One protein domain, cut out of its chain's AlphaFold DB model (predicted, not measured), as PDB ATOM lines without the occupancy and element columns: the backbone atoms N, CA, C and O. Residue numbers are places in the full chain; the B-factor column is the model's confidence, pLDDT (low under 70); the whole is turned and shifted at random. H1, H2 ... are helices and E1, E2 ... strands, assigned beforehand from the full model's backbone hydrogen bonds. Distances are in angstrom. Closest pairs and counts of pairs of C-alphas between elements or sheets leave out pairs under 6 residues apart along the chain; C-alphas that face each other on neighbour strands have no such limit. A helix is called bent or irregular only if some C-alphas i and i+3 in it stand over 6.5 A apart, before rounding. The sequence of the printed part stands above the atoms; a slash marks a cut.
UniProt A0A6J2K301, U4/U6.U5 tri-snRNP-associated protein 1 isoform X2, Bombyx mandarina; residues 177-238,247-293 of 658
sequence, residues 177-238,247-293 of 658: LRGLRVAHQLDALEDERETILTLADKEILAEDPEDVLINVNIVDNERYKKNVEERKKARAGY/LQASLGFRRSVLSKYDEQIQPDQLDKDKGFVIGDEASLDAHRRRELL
ATOM      1  N   LEU A 177     262.650 209.595 223.197       85.56
ATOM      2  CA  LEU A 177     261.942 210.838 223.533       85.56
ATOM      3  C   LEU A 177     261.988 211.877 222.399       85.56
ATOM      4  O   LEU A 177     261.421 212.961 222.522       85.56
ATOM      5  N   ARG A 178     262.671 211.567 221.288       88.50
ATOM      6  CA  ARG A 178     262.805 212.475 220.148       88.50
ATOM      7  C   ARG A 178     261.448 212.725 219.490       88.50
ATOM      8  O   ARG A 178     260.762 211.781 219.112       88.50
ATOM      9  N   GLY A 179     261.116 213.995 219.282       86.94
ATOM     10  CA  GLY A 179     259.861 214.431 218.672       86.94
ATOM     11  C   GLY A 179     258.739 214.740 219.665       86.94
ATOM     12  O   GLY A 179     257.730 215.292 219.242       86.94
ATOM     13  N   LEU A 180     258.903 214.458 220.965       90.38
ATOM     14  CA  LEU A 180     257.967 214.956 221.977       90.38
ATOM     15  C   LEU A 180     258.198 216.453 222.213       90.38
ATOM     16  O   LEU A 180     259.336 216.935 222.215       90.38
ATOM     17  N   ARG A 181     257.103 217.181 222.433       91.38
ATOM     18  CA  ARG A 181     257.114 218.616 222.716       91.38
ATOM     19  C   ARG A 181     257.166 218.866 224.221       91.38
ATOM     20  O   ARG A 181     256.425 218.241 224.971       91.38
ATOM     21  N   VAL A 182     257.980 219.820 224.658       91.81
ATOM     22  CA  VAL A 182     257.983 220.382 226.016       91.81
ATOM     23  C   VAL A 182     257.313 221.757 225.953       91.81
ATOM     24  O   VAL A 182     257.650 222.544 225.071       91.81
ATOM     25  N   ALA A 183     256.358 222.056 226.840       91.00
ATOM     26  CA  ALA A 183     255.663 223.359 226.851       91.00
ATOM     27  C   ALA A 183     256.543 224.516 227.360       91.00
ATOM     28  O   ALA A 183     256.351 225.672 226.989       91.00
ATOM     29  N   HIS A 184     257.507 224.191 228.219       89.94
ATOM     30  CA  HIS A 184     258.358 225.156 228.914       89.94
ATOM     31  C   HIS A 184     259.489 225.664 228.023       89.94
ATOM     32  O   HIS A 184     260.050 224.910 227.229       89.94
ATOM     33  N   GLN A 185     259.837 226.945 228.162       88.50
ATOM     34  CA  GLN A 185     261.020 227.521 227.513       88.50
ATOM     35  C   GLN A 185     262.304 226.888 228.071       88.50
ATOM     36  O   GLN A 185     262.332 226.477 229.230       88.50
ATOM     37  N   LEU A 186     263.373 226.845 227.265       85.25
ATOM     38  CA  LEU A 186     264.674 226.326 227.713       85.25
ATOM     39  C   LEU A 186     265.189 227.081 228.946       85.25
ATOM     40  O   LEU A 186     265.559 226.445 229.921       85.25
ATOM     41  N   ASP A 187     265.106 228.411 228.946       86.25
ATOM     42  CA  ASP A 187     265.585 229.269 230.040       86.25
ATOM     43  C   ASP A 187     264.854 229.045 231.383       86.25
ATOM     44  O   ASP A 187     265.335 229.470 232.432       86.25
ATOM     45  N   ALA A 188     263.688 228.386 231.374       85.62
ATOM     46  CA  ALA A 188     262.950 228.011 232.585       85.62
ATOM     47  C   ALA A 188     263.409 226.665 233.185       85.62
ATOM     48  O   ALA A 188     263.015 226.319 234.301       85.62
ATOM     49  N   LEU A 189     264.218 225.900 232.449       85.31
ATOM     50  CA  LEU A 189     264.833 224.651 232.882       85.31
ATOM     51  C   LEU A 189     266.257 224.971 233.353       85.31
ATOM     52  O   LEU A 189     267.178 225.057 232.551       85.31
ATOM     53  N   GLU A 190     266.434 225.187 234.659       79.69
ATOM     54  CA  GLU A 190     267.751 225.458 235.254       79.69
ATOM     55  C   GLU A 190     268.733 224.305 234.944       79.69
ATOM     56  O   GLU A 190     268.580 223.213 235.494       79.69
ATOM     57  N   ASP A 191     269.753 224.555 234.107       75.56
ATOM     58  CA  ASP A 191     270.726 223.554 233.609       75.56
ATOM     59  C   ASP A 191     271.407 222.717 234.717       75.56
ATOM     60  O   ASP A 191     271.901 221.617 234.476       75.56
ATOM     61  N   GLU A 192     271.448 223.235 235.948       70.62
ATOM     62  CA  GLU A 192     272.088 222.606 237.108       70.62
ATOM     63  C   GLU A 192     271.218 221.541 237.811       70.62
ATOM     64  O   GLU A 192     271.669 220.932 238.785       70.62
ATOM     65  N   ARG A 193     269.961 221.323 237.384       80.94
ATOM     66  CA  ARG A 193     268.999 220.458 238.094       80.94
ATOM     67  C   ARG A 193     268.252 219.500 237.168       80.94
ATOM     68  O   ARG A 193     267.657 219.895 236.172       80.94
ATOM     69  N   GLU A 194     268.182 218.231 237.565       86.56
ATOM     70  CA  GLU A 194     267.353 217.227 236.887       86.56
ATOM     71  C   GLU A 194     265.855 217.550 237.063       86.56
ATOM     72  O   GLU A 194     265.258 217.303 238.112       86.56
ATOM     73  N   THR A 195     265.223 218.114 236.030       87.25
ATOM     74  CA  THR A 195     263.789 218.429 236.045       87.25
ATOM     75  C   THR A 195     262.945 217.241 235.587       87.25
ATOM     76  O   THR A 195     263.045 216.806 234.438       87.25
ATOM     77  N   ILE A 196     262.043 216.764 236.445       90.50
ATOM     78  CA  ILE A 196     261.045 215.754 236.070       90.50
ATOM     79  C   ILE A 196     259.965 216.411 235.197       90.50
ATOM     80  O   ILE A 196     259.370 217.419 235.581       90.50
ATOM     81  N   LEU A 197     259.699 215.817 234.031       91.19
ATOM     82  CA  LEU A 197     258.603 216.199 233.142       91.19
ATOM     83  C   LEU A 197     257.499 215.137 233.185       91.19
ATOM     84  O   LEU A 197     257.761 213.945 233.030       91.19
ATOM     85  N   THR A 198     256.262 215.582 233.366       92.94
ATOM     86  CA  THR A 198     255.038 214.773 233.324       92.94
ATOM     87  C   THR A 198     254.252 215.063 232.045       92.94
ATOM     88  O   THR A 198     254.395 216.134 231.458       92.94
ATOM     89  N   LEU A 199     253.413 214.126 231.604       92.62
ATOM     90  CA  LEU A 199     252.484 214.375 230.500       92.62
ATOM     91  C   LEU A 199     251.444 215.431 230.920       92.62
ATOM     92  O   LEU A 199     250.958 215.399 232.049       92.62
ATOM     93  N   ALA A 200     251.122 216.363 230.026       91.00
ATOM     94  CA  ALA A 200     250.034 217.316 230.212       91.00
ATOM     95  C   ALA A 200     248.673 216.603 230.217       91.00
ATOM     96  O   ALA A 200     248.428 215.758 229.356       91.00
ATOM     97  N   ASP A 201     247.765 216.995 231.113       90.00
ATOM     98  CA  ASP A 201     246.370 216.555 231.029       90.00
ATOM     99  C   ASP A 201     245.736 217.059 229.725       90.00
ATOM    100  O   ASP A 201     245.803 218.247 229.394       90.00
ATOM    101  N   LYS A 202     245.116 216.138 228.983       86.69
ATOM    102  CA  LYS A 202     244.427 216.404 227.718       86.69
ATOM    103  C   LYS A 202     243.123 215.632 227.645       86.69
ATOM    104  O   LYS A 202     243.053 214.462 228.020       86.69
ATOM    105  N   GLU A 203     242.093 216.266 227.094       88.19
ATOM    106  CA  GLU A 203     240.866 215.557 226.747       88.19
ATOM    107  C   GLU A 203     241.134 214.577 225.598       88.19
ATOM    108  O   GLU A 203     241.670 214.951 224.559       88.19
ATOM    109  N   ILE A 204     240.687 213.328 225.750       85.75
ATOM    110  CA  ILE A 204     240.871 212.238 224.766       85.75
ATOM    111  C   ILE A 204     240.239 212.570 223.392       85.75
ATOM    112  O   ILE A 204     240.548 211.936 222.386       85.75
ATOM    113  N   LEU A 205     239.336 213.555 223.350       86.12
ATOM    114  CA  LEU A 205     238.626 214.017 222.154       86.12
ATOM    115  C   LEU A 205     239.119 215.376 221.623       86.12
ATOM    116  O   LEU A 205     238.533 215.881 220.665       86.12
ATOM    117  N   ALA A 206     240.160 215.970 222.218       80.94
ATOM    118  CA  ALA A 206     240.760 217.196 221.704       80.94
ATOM    119  C   ALA A 206     241.356 216.969 220.301       80.94
ATOM    120  O   ALA A 206     241.901 215.907 220.004       80.94
ATOM    121  N   GLU A 207     241.265 217.975 219.426       78.50
ATOM    122  CA  GLU A 207     241.739 217.875 218.033       78.50
ATOM    123  C   GLU A 207     243.279 217.945 217.913       78.50
ATOM    124  O   GLU A 207     243.827 217.655 216.851       78.50
ATOM    125  N   ASP A 208     243.991 218.291 218.994       77.88
ATOM    126  CA  ASP A 208     245.455 218.379 219.029       77.88
ATOM    127  C   ASP A 208     246.112 216.984 219.107       77.88
ATOM    128  O   ASP A 208     246.015 216.327 220.144       77.88
ATOM    129  N   PRO A 209     246.855 216.538 218.074       73.75
ATOM    130  CA  PRO A 209     247.403 215.180 218.008       73.75
ATOM    131  C   PRO A 209     248.767 215.015 218.704       73.75
ATOM    132  O   PRO A 209     249.339 213.928 218.671       73.75
ATOM    133  N   GLU A 210     249.334 216.091 219.256       82.25
ATOM    134  CA  GLU A 210     250.685 216.116 219.828       82.25
ATOM    135  C   GLU A 210     250.641 216.016 221.354       82.25
ATOM    136  O   GLU A 210     250.100 216.904 222.015       82.25
ATOM    137  N   ASP A 211     251.254 214.986 221.931       87.38
ATOM    138  CA  ASP A 211     251.472 214.897 223.377       87.38
ATOM    139  C   ASP A 211     252.515 215.925 223.845       87.38
ATOM    140  O   ASP A 211     253.543 216.145 223.197       87.38
ATOM    141  N   VAL A 212     252.245 216.563 224.989       90.06
ATOM    142  CA  VAL A 212     253.061 217.665 225.522       90.06
ATOM    143  C   VAL A 212     253.561 217.325 226.920       90.06
ATOM    144  O   VAL A 212     252.792 216.908 227.784       90.06
ATOM    145  N   LEU A 213     254.854 217.529 227.141       91.75
ATOM    146  CA  LEU A 213     255.546 217.344 228.407       91.75
ATOM    147  C   LEU A 213     255.642 218.664 229.177       91.75
ATOM    148  O   LEU A 213     255.958 219.720 228.623       91.75
ATOM    149  N   ILE A 214     255.375 218.586 230.475       93.00
ATOM    150  CA  ILE A 214     255.206 219.718 231.381       93.00
ATOM    151  C   ILE A 214     255.841 219.376 232.731       93.00
ATOM    152  O   ILE A 214     255.584 218.318 233.293       93.00
ATOM    153  N   ASN A 215     256.626 220.290 233.300       93.38
ATOM    154  CA  ASN A 215     256.959 220.262 234.728       93.38
ATOM    155  C   ASN A 215     255.847 220.970 235.520       93.38
ATOM    156  O   ASN A 215     255.585 222.149 235.263       93.38
ATOM    157  N   VAL A 216     255.227 220.270 236.477       91.38
ATOM    158  CA  VAL A 216     254.149 220.793 237.342       91.38
ATOM    159  C   VAL A 216     254.598 222.049 238.095       91.38
ATOM    160  O   VAL A 216     253.923 223.073 238.040       91.38
ATOM    161  N   ASN A 217     255.792 222.022 238.694       91.56
ATOM    162  CA  ASN A 217     256.311 223.135 239.496       91.56
ATOM    163  C   ASN A 217     256.489 224.416 238.666       91.56
ATOM    164  O   ASN A 217     256.297 225.519 239.171       91.56
ATOM    165  N   ILE A 218     256.863 224.285 237.388       89.56
ATOM    166  CA  ILE A 218     257.036 225.437 236.494       89.56
ATOM    167  C   ILE A 218     255.665 226.004 236.100       89.56
ATOM    168  O   ILE A 218     255.495 227.218 236.157       89.56
ATOM    169  N   VAL A 219     254.661 225.159 235.816       91.19
ATOM    170  CA  VAL A 219     253.279 225.622 235.562       91.19
ATOM    171  C   VAL A 219     252.699 226.353 236.763       91.19
ATOM    172  O   VAL A 219     252.121 227.424 236.590       91.19
ATOM    173  N   ASP A 220     252.863 225.820 237.970       91.88
ATOM    174  CA  ASP A 220     252.340 226.463 239.176       91.88
ATOM    175  C   ASP A 220     253.046 227.798 239.448       91.88
ATOM    176  O   ASP A 220     252.387 228.790 239.765       91.88
ATOM    177  N   ASN A 221     254.361 227.876 239.217       90.81
ATOM    178  CA  ASN A 221     255.116 229.127 239.291       90.81
ATOM    179  C   ASN A 221     254.685 230.147 238.220       90.81
ATOM    180  O   ASN A 221     254.587 231.338 238.518       90.81
ATOM    181  N   GLU A 222     254.415 229.723 236.983       88.56
ATOM    182  CA  GLU A 222     253.909 230.596 235.916       88.56
ATOM    183  C   GLU A 222     252.488 231.088 236.199       88.56
ATOM    184  O   GLU A 222     252.219 232.283 236.083       88.56
ATOM    185  N   ARG A 223     251.586 230.198 236.630       89.88
ATOM    186  CA  ARG A 223     250.225 230.551 237.064       89.88
ATOM    187  C   ARG A 223     250.264 231.520 238.241       89.88
ATOM    188  O   ARG A 223     249.566 232.527 238.222       89.88
ATOM    189  N   TYR A 224     251.124 231.280 239.230       92.19
ATOM    190  CA  TYR A 224     251.308 232.193 240.356       92.19
ATOM    191  C   TYR A 224     251.800 233.577 239.903       92.19
ATOM    192  O   TYR A 224     251.235 234.587 240.324       92.19
ATOM    193  N   LYS A 225     252.795 233.644 239.004       91.00
ATOM    194  CA  LYS A 225     253.280 234.909 238.419       91.00
ATOM    195  C   LYS A 225     252.165 235.654 237.673       91.00
ATOM    196  O   LYS A 225     251.925 236.816 238.000       91.00
ATOM    197  N   LYS A 226     251.433 234.980 236.773       88.25
ATOM    198  CA  LYS A 226     250.267 235.539 236.057       88.25
ATOM    199  C   LYS A 226     249.231 236.103 237.039       88.25
ATOM    200  O   LYS A 226     248.903 237.281 236.963       88.25
ATOM    201  N   ASN A 227     248.815 235.323 238.040       90.94
ATOM    202  CA  ASN A 227     247.836 235.751 239.048       90.94
ATOM    203  C   ASN A 227     248.319 236.966 239.871       90.94
ATOM    204  O   ASN A 227     247.524 237.825 240.257       90.94
ATOM    205  N   VAL A 228     249.624 237.065 240.156       93.56
ATOM    206  CA  VAL A 228     250.221 238.230 240.833       93.56
ATOM    207  C   VAL A 228     250.240 239.460 239.921       93.56
ATOM    208  O   VAL A 228     249.968 240.563 240.396       93.56
ATOM    209  N   GLU A 229     250.533 239.303 238.631       87.06
ATOM    210  CA  GLU A 229     250.471 240.384 237.641       87.06
ATOM    211  C   GLU A 229     249.042 240.870 237.405       87.06
ATOM    212  O   GLU A 229     248.802 242.073 237.442       87.06
ATOM    213  N   GLU A 230     248.076 239.967 237.252       85.94
ATOM    214  CA  GLU A 230     246.651 240.297 237.172       85.94
ATOM    215  C   GLU A 230     246.181 241.032 238.427       85.94
ATOM    216  O   GLU A 230     245.538 242.074 238.325       85.94
ATOM    217  N   ARG A 231     246.581 240.580 239.623       88.50
ATOM    218  CA  ARG A 231     246.269 241.280 240.877       88.50
ATOM    219  C   ARG A 231     246.930 242.661 240.963       88.50
ATOM    220  O   ARG A 231     246.342 243.568 241.552       88.50
ATOM    221  N   LYS A 232     248.123 242.851 240.387       88.75
ATOM    222  CA  LYS A 232     248.773 244.170 240.270       88.75
ATOM    223  C   LYS A 232     248.031 245.073 239.279       88.75
ATOM    224  O   LYS A 232     247.724 246.199 239.647       88.75
ATOM    225  N   LYS A 233     247.682 244.571 238.088       84.62
ATOM    226  CA  LYS A 233     246.893 245.278 237.059       84.62
ATOM    227  C   LYS A 233     245.518 245.688 237.607       84.62
ATOM    228  O   LYS A 233     245.157 246.857 237.555       84.62
ATOM    229  N   ALA A 234     244.801 244.766 238.251       84.44
ATOM    230  CA  ALA A 234     243.523 245.039 238.909       84.44
ATOM    231  C   ALA A 234     243.647 246.077 240.040       84.44
ATOM    232  O   ALA A 234     242.771 246.923 240.195       84.44
ATOM    233  N   ARG A 235     244.750 246.059 240.806       86.69
ATOM    234  CA  ARG A 235     245.042 247.074 241.836       86.69
ATOM    235  C   ARG A 235     245.419 248.442 241.246       86.69
ATOM    236  O   ARG A 235     245.153 249.447 241.896       86.69
ATOM    237  N   ALA A 236     246.040 248.483 240.068       81.31
ATOM    238  CA  ALA A 236     246.372 249.718 239.353       81.31
ATOM    239  C   ALA A 236     245.141 250.383 238.705       81.31
ATOM    240  O   ALA A 236     245.156 251.585 238.449       81.31
ATOM    241  N   GLY A 237     244.062 249.624 238.489       77.19
ATOM    242  CA  GLY A 237     242.823 250.120 237.893       77.19
ATOM    243  C   GLY A 237     242.939 250.349 236.383       77.19
ATOM    244  O   GLY A 237     243.827 249.822 235.715       77.19
ATOM    245  N   TYR A 238     242.009 251.125 235.820       70.81
ATOM    246  CA  TYR A 238     242.023 251.449 234.392       70.81
ATOM    247  C   TYR A 238     243.036 252.563 234.094       70.81
ATOM    248  O   TYR A 238     242.708 253.749 234.137       70.81
ATOM    249  N   LEU A 247     255.537 253.155 224.621       68.75
ATOM    250  CA  LEU A 247     256.970 252.934 224.434       68.75
ATOM    251  C   LEU A 247     257.226 251.721 223.521       68.75
ATOM    252  O   LEU A 247     258.035 251.810 222.593       68.75
ATOM    253  N   GLN A 248     256.464 250.634 223.677       68.62
ATOM    254  CA  GLN A 248     256.478 249.477 222.774       68.62
ATOM    255  C   GLN A 248     256.067 249.855 221.335       68.62
ATOM    256  O   GLN A 248     256.708 249.412 220.375       68.62
ATOM    257  N   ALA A 249     255.058 250.717 221.167       71.38
ATOM    258  CA  ALA A 249     254.663 251.241 219.860       71.38
ATOM    259  C   ALA A 249     255.752 252.140 219.238       71.38
ATOM    260  O   ALA A 249     256.014 252.029 218.037       71.38
ATOM    261  N   SER A 250     256.441 252.962 220.043       69.12
ATOM    262  CA  SER A 250     257.561 253.811 219.599       69.12
ATOM    263  C   SER A 250     258.753 252.995 219.076       69.12
ATOM    264  O   SER A 250     259.384 253.367 218.086       69.12
ATOM    265  N   LEU A 251     258.993 251.815 219.661       72.38
ATOM    266  CA  LEU A 251     259.999 250.839 219.225       72.38
ATOM    267  C   LEU A 251     259.578 250.034 217.976       72.38
ATOM    268  O   LEU A 251     260.320 249.166 217.513       72.38
ATOM    269  N   GLY A 252     258.402 250.316 217.406       66.44
ATOM    270  CA  GLY A 252     257.900 249.705 216.174       66.44
ATOM    271  C   GLY A 252     257.202 248.353 216.356       66.44
ATOM    272  O   GLY A 252     256.818 247.731 215.359       66.44
ATOM    273  N   PHE A 253     256.992 247.895 217.594       71.50
ATOM    274  CA  PHE A 253     256.222 246.683 217.868       71.50
ATOM    275  C   PHE A 253     254.723 246.973 217.722       71.50
ATOM    276  O   PHE A 253     254.094 247.615 218.560       71.50
ATOM    277  N   ARG A 254     254.123 246.474 216.637       66.12
ATOM    278  CA  ARG A 254     252.674 246.561 216.421       66.12
ATOM    279  C   ARG A 254     251.964 245.470 217.219       66.12
ATOM    280  O   ARG A 254     252.059 244.297 216.865       66.12
ATOM    281  N   ARG A 255     251.226 245.863 218.259       71.81
ATOM    282  CA  ARG A 255     250.304 244.974 218.984       71.81
ATOM    283  C   ARG A 255     249.165 244.521 218.060       71.81
ATOM    284  O   ARG A 255     248.765 245.263 217.158       71.81
ATOM    285  N   SER A 256     248.622 243.322 218.283       76.50
ATOM    286  CA  SER A 256     247.358 242.923 217.655       76.50
ATOM    287  C   SER A 256     246.245 243.870 218.117       76.50
ATOM    288  O   SER A 256     246.210 244.299 219.275       76.50
ATOM    289  N   VAL A 257     245.310 244.185 217.213       77.25
ATOM    290  CA  VAL A 257     244.162 245.075 217.493       77.25
ATOM    291  C   VAL A 257     243.310 244.554 218.662       77.25
ATOM    292  O   VAL A 257     242.616 245.329 219.308       77.25
ATOM    293  N   LEU A 258     243.407 243.254 218.958       78.19
ATOM    294  CA  LEU A 258     242.666 242.568 220.008       78.19
ATOM    295  C   LEU A 258     243.555 241.983 221.126       78.19
ATOM    296  O   LEU A 258     243.066 241.177 221.907       78.19
ATOM    297  N   SER A 259     244.808 242.445 221.284       78.25
ATOM    298  CA  SER A 259     245.771 241.905 222.276       78.25
ATOM    299  C   SER A 259     245.262 241.816 223.722       78.25
ATOM    300  O   SER A 259     245.747 240.984 224.476       78.25
ATOM    301  N   LYS A 260     244.286 242.648 224.114       78.12
ATOM    302  CA  LYS A 260     243.650 242.611 225.446       78.12
ATOM    303  C   LYS A 260     242.678 241.436 225.640       78.12
ATOM    304  O   LYS A 260     242.335 241.124 226.771       78.12
ATOM    305  N   TYR A 261     242.215 240.827 224.549       80.31
ATOM    306  CA  TYR A 261     241.250 239.726 224.536       80.31
ATOM    307  C   TYR A 261     241.820 238.442 223.927       80.31
ATOM    308  O   TYR A 261     241.233 237.387 224.136       80.31
ATOM    309  N   ASP A 262     242.949 238.492 223.211       79.12
ATOM    310  CA  ASP A 262     243.612 237.296 222.671       79.12
ATOM    311  C   ASP A 262     243.894 236.263 223.796       79.12
ATOM    312  O   ASP A 262     243.651 235.072 223.608       79.12
ATOM    313  N   GLU A 263     244.259 236.727 225.002       76.44
ATOM    314  CA  GLU A 263     244.426 235.910 226.225       76.44
ATOM    315  C   GLU A 263     243.133 235.210 226.702       76.44
ATOM    316  O   GLU A 263     243.198 234.145 227.309       76.44
ATOM    317  N   GLN A 264     241.957 235.785 226.421       77.12
ATOM    318  CA  GLN A 264     240.643 235.274 226.845       77.12
ATOM    319  C   GLN A 264     239.947 234.441 225.758       77.12
ATOM    320  O   GLN A 264     239.213 233.505 226.064       77.12
ATOM    321  N   ILE A 265     240.148 234.798 224.488       77.69
ATOM    322  CA  ILE A 265     239.509 234.162 223.328       77.69
ATOM    323  C   ILE A 265     240.299 232.922 222.890       77.69
ATOM    324  O   ILE A 265     239.704 231.963 222.398       77.69
ATOM    325  N   GLN A 266     241.629 232.933 223.041       74.44
ATOM    326  CA  GLN A 266     242.515 231.860 222.584       74.44
ATOM    327  C   GLN A 266     243.601 231.513 223.627       74.44
ATOM    328  O   GLN A 266     244.791 231.586 223.301       74.44
ATOM    329  N   PRO A 267     243.229 231.100 224.859       70.62
ATOM    330  CA  PRO A 267     244.199 230.765 225.908       70.62
ATOM    331  C   PRO A 267     245.222 229.723 225.428       70.62
ATOM    332  O   PRO A 267     246.431 229.922 225.553       70.62
ATOM    333  N   ASP A 268     244.743 228.674 224.752       71.81
ATOM    334  CA  ASP A 268     245.572 227.574 224.257       71.81
ATOM    335  C   ASP A 268     246.597 228.007 223.202       71.81
ATOM    336  O   ASP A 268     247.608 227.336 223.023       71.81
ATOM    337  N   GLN A 269     246.359 229.099 222.464       76.75
ATOM    338  CA  GLN A 269     247.253 229.495 221.373       76.75
ATOM    339  C   GLN A 269     248.565 230.086 221.906       76.75
ATOM    340  O   GLN A 269     249.628 229.785 221.370       76.75
ATOM    341  N   LEU A 270     248.509 230.854 222.998       72.50
ATOM    342  CA  LEU A 270     249.703 231.416 223.639       72.50
ATOM    343  C   LEU A 270     250.588 230.334 224.260       72.50
ATOM    344  O   LEU A 270     251.811 230.461 224.251       72.50
ATOM    345  N   ASP A 271     249.986 229.265 224.776       73.25
ATOM    346  CA  ASP A 271     250.730 228.142 225.342       73.25
ATOM    347  C   ASP A 271     251.183 227.151 224.236       73.25
ATOM    348  O   ASP A 271     252.234 226.524 224.365       73.25
ATOM    349  N   LYS A 272     250.505 227.115 223.073       76.06
ATOM    350  CA  LYS A 272     250.966 226.453 221.827       76.06
ATOM    351  C   LYS A 272     252.077 227.193 221.075       76.06
ATOM    352  O   LYS A 272     252.701 226.575 220.208       76.06
ATOM    353  N   ASP A 273     252.380 228.441 221.415       78.38
ATOM    354  CA  ASP A 273     253.544 229.170 220.888       78.38
ATOM    355  C   ASP A 273     254.787 229.052 221.801       78.38
ATOM    356  O   ASP A 273     255.896 229.377 221.373       78.38
ATOM    357  N   LYS A 274     254.640 228.544 223.035       81.56
ATOM    358  CA  LYS A 274     255.738 228.372 224.007       81.56
ATOM    359  C   LYS A 274     256.346 226.970 223.983       81.56
ATOM    360  O   LYS A 274     255.657 225.971 223.778       81.56
ATOM    361  N   GLY A 275     257.648 226.904 224.243       87.69
ATOM    362  CA  GLY A 275     258.384 225.653 224.407       87.69
ATOM    363  C   GLY A 275     259.081 225.150 223.144       87.69
ATOM    364  O   GLY A 275     259.290 225.898 222.190       87.69
ATOM    365  N   PHE A 276     259.504 223.886 223.163       89.56
ATOM    366  CA  PHE A 276     260.402 223.311 222.156       89.56
ATOM    367  C   PHE A 276     260.181 221.808 221.935       89.56
ATOM    368  O   PHE A 276     259.492 221.145 222.705       89.56
ATOM    369  N   VAL A 277     260.781 221.253 220.877       91.31
ATOM    370  CA  VAL A 277     260.693 219.824 220.530       91.31
ATOM    371  C   VAL A 277     262.018 219.121 220.820       91.31
ATOM    372  O   VAL A 277     263.089 219.575 220.415       91.31
ATOM    373  N   ILE A 278     261.956 217.982 221.514       90.06
ATOM    374  CA  ILE A 278     263.139 217.208 221.903       90.06
ATOM    375  C   ILE A 278     263.814 216.619 220.655       90.06
ATOM    376  O   ILE A 278     263.211 215.851 219.901       90.06
ATOM    377  N   GLY A 279     265.097 216.934 220.458       86.19
ATOM    378  CA  GLY A 279     265.909 216.413 219.352       86.19
ATOM    379  C   GLY A 279     265.672 217.085 217.991       86.19
ATOM    380  O   GLY A 279     265.964 216.469 216.956       86.19
ATOM    381  N   ASP A 280     265.165 218.322 217.999       87.38
ATOM    382  CA  ASP A 280     265.211 219.264 216.876       87.38
ATOM    383  C   ASP A 280     266.125 220.461 217.208       87.38
ATOM    384  O   ASP A 280     265.692 221.580 217.480       87.38
ATOM    385  N   GLU A 281     267.435 220.216 217.204       83.19
ATOM    386  CA  GLU A 281     268.454 221.231 217.513       83.19
ATOM    387  C   GLU A 281     268.402 222.436 216.559       83.19
ATOM    388  O   GLU A 281     268.764 223.545 216.943       83.19
ATOM    389  N   ALA A 282     267.910 222.253 215.328       83.81
ATOM    390  CA  ALA A 282     267.842 223.313 214.328       83.81
ATOM    391  C   ALA A 282     266.799 224.391 214.670       83.81
ATOM    392  O   ALA A 282     267.048 225.573 214.411       83.81
ATOM    393  N   SER A 283     265.656 224.019 215.261       82.75
ATOM    394  CA  SER A 283     264.670 224.999 215.737       82.75
ATOM    395  C   SER A 283     265.119 225.682 217.028       82.75
ATOM    396  O   SER A 283     264.930 226.892 217.154       82.75
ATOM    397  N   LEU A 284     265.810 224.968 217.925       80.50
ATOM    398  CA  LEU A 284     266.433 225.548 219.121       80.50
ATOM    399  C   LEU A 284     267.493 226.601 218.773       80.50
ATOM    400  O   LEU A 284     267.457 227.722 219.283       80.50
ATOM    401  N   ASP A 285     268.395 226.285 217.845       82.31
ATOM    402  CA  ASP A 285     269.400 227.231 217.355       82.31
ATOM    403  C   ASP A 285     268.759 228.430 216.641       82.31
ATOM    404  O   ASP A 285     269.232 229.561 216.771       82.31
ATOM    405  N   ALA A 286     267.667 228.216 215.902       83.69
ATOM    406  CA  ALA A 286     266.906 229.302 215.289       83.69
ATOM    407  C   ALA A 286     266.219 230.198 216.336       83.69
ATOM    408  O   ALA A 286     266.196 231.418 216.151       83.69
ATOM    409  N   HIS A 287     265.714 229.628 217.436       80.94
ATOM    410  CA  HIS A 287     265.131 230.365 218.561       80.94
ATOM    411  C   HIS A 287     266.187 231.240 219.244       80.94
ATOM    412  O   HIS A 287     266.065 232.465 219.235       80.94
ATOM    413  N   ARG A 288     267.303 230.637 219.673       81.50
ATOM    414  CA  ARG A 288     268.429 231.333 220.313       81.50
ATOM    415  C   ARG A 288     269.003 232.450 219.431       81.50
ATOM    416  O   ARG A 288     269.302 233.543 219.909       81.50
ATOM    417  N   ARG A 289     269.115 232.224 218.112       80.69
ATOM    418  CA  ARG A 289     269.526 233.263 217.141       80.69
ATOM    419  C   ARG A 289     268.494 234.384 217.008       80.69
ATOM    420  O   ARG A 289     268.883 235.538 216.848       80.69
ATOM    421  N   ARG A 290     267.194 234.071 217.058       79.69
ATOM    422  CA  ARG A 290     266.106 235.060 217.008       79.69
ATOM    423  C   ARG A 290     266.085 235.927 218.266       79.69
ATOM    424  O   ARG A 290     265.932 237.138 218.137       79.69
ATOM    425  N   GLU A 291     266.281 235.337 219.438       77.12
ATOM    426  CA  GLU A 291     266.369 236.046 220.719       77.12
ATOM    427  C   GLU A 291     267.595 236.948 220.784       77.12
ATOM    428  O   GLU A 291     267.457 238.133 221.071       77.12
ATOM    429  N   LEU A 292     268.773 236.458 220.390       81.00
ATOM    430  CA  LEU A 292     269.984 237.280 220.312       81.00
ATOM    431  C   LEU A 292     269.822 238.463 219.335       81.00
ATOM    432  O   LEU A 292     270.287 239.572 219.596       81.00
ATOM    433  N   LEU A 293     269.099 238.255 218.230       76.88
ATOM    434  CA  LEU A 293     268.786 239.287 217.239       76.88
ATOM    435  C   LEU A 293     267.703 240.278 217.718       76.88
ATOM    436  O   LEU A 293     267.702 241.429 217.274       76.88
TER     437      LEU A 293
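This is residues 177 to 238 and 247 to 293 of the 658 residues of the protein "U4/U6.U5 tri-snRNP-associated protein 1 isoform X2" of Bombyx mandarina (UniProt A0A6J2K301). A loop-rich body holds E1 and H5, the long helix H1 sticks out of it as an arm with residues 223 to 236, and the short helices H2, H3 and H4 string back towards it. The 109 printed residues run E1, H1, H2, H3, H4, H5: mostly helix, with under half in named elements. The whole is loose, radius of gyration of the C-alphas 16.5 A, spanning 46 by 35 by 33 A.

E1, residues 212 to 214, pairs with no named strand; residues 198 to 199 pair antiparallel with 213 to 214. E1 and H1, residues 216 to 236, meet only through their tight link. H3, residues 259 to 265, and H4, residues 267 to 272, are close but not clearly touching, C-alphas 263 and 270 being closest at 7.4 A, and about perpendicular at 80 degrees. H5, residues 281 to 293, is apart from H1. H1 and H5 have every O i to N i+4 pair within hydrogen-bond range, H4 1 of 2, H3 1 of 3 and 1 of 4 O i to N i+3.

H1 starts at C-alpha 216 (254.149, 220.793, 237.342) and measures 30.0 A. H2 is residues 247 to 250. H3 is only just irregular: C-alphas 260 and 263 are 6.8 A apart. H5, 18.1 A, ends at C-alpha 293 (268.786, 239.287, 217.239).

Residues 239 to 246 are not printed; C-alphas 238 and 247 are 18.0 A apart. Of the links printed whole, none is long. Residues 247 to 248, 250, 252 and 254 have pLDDT under 70.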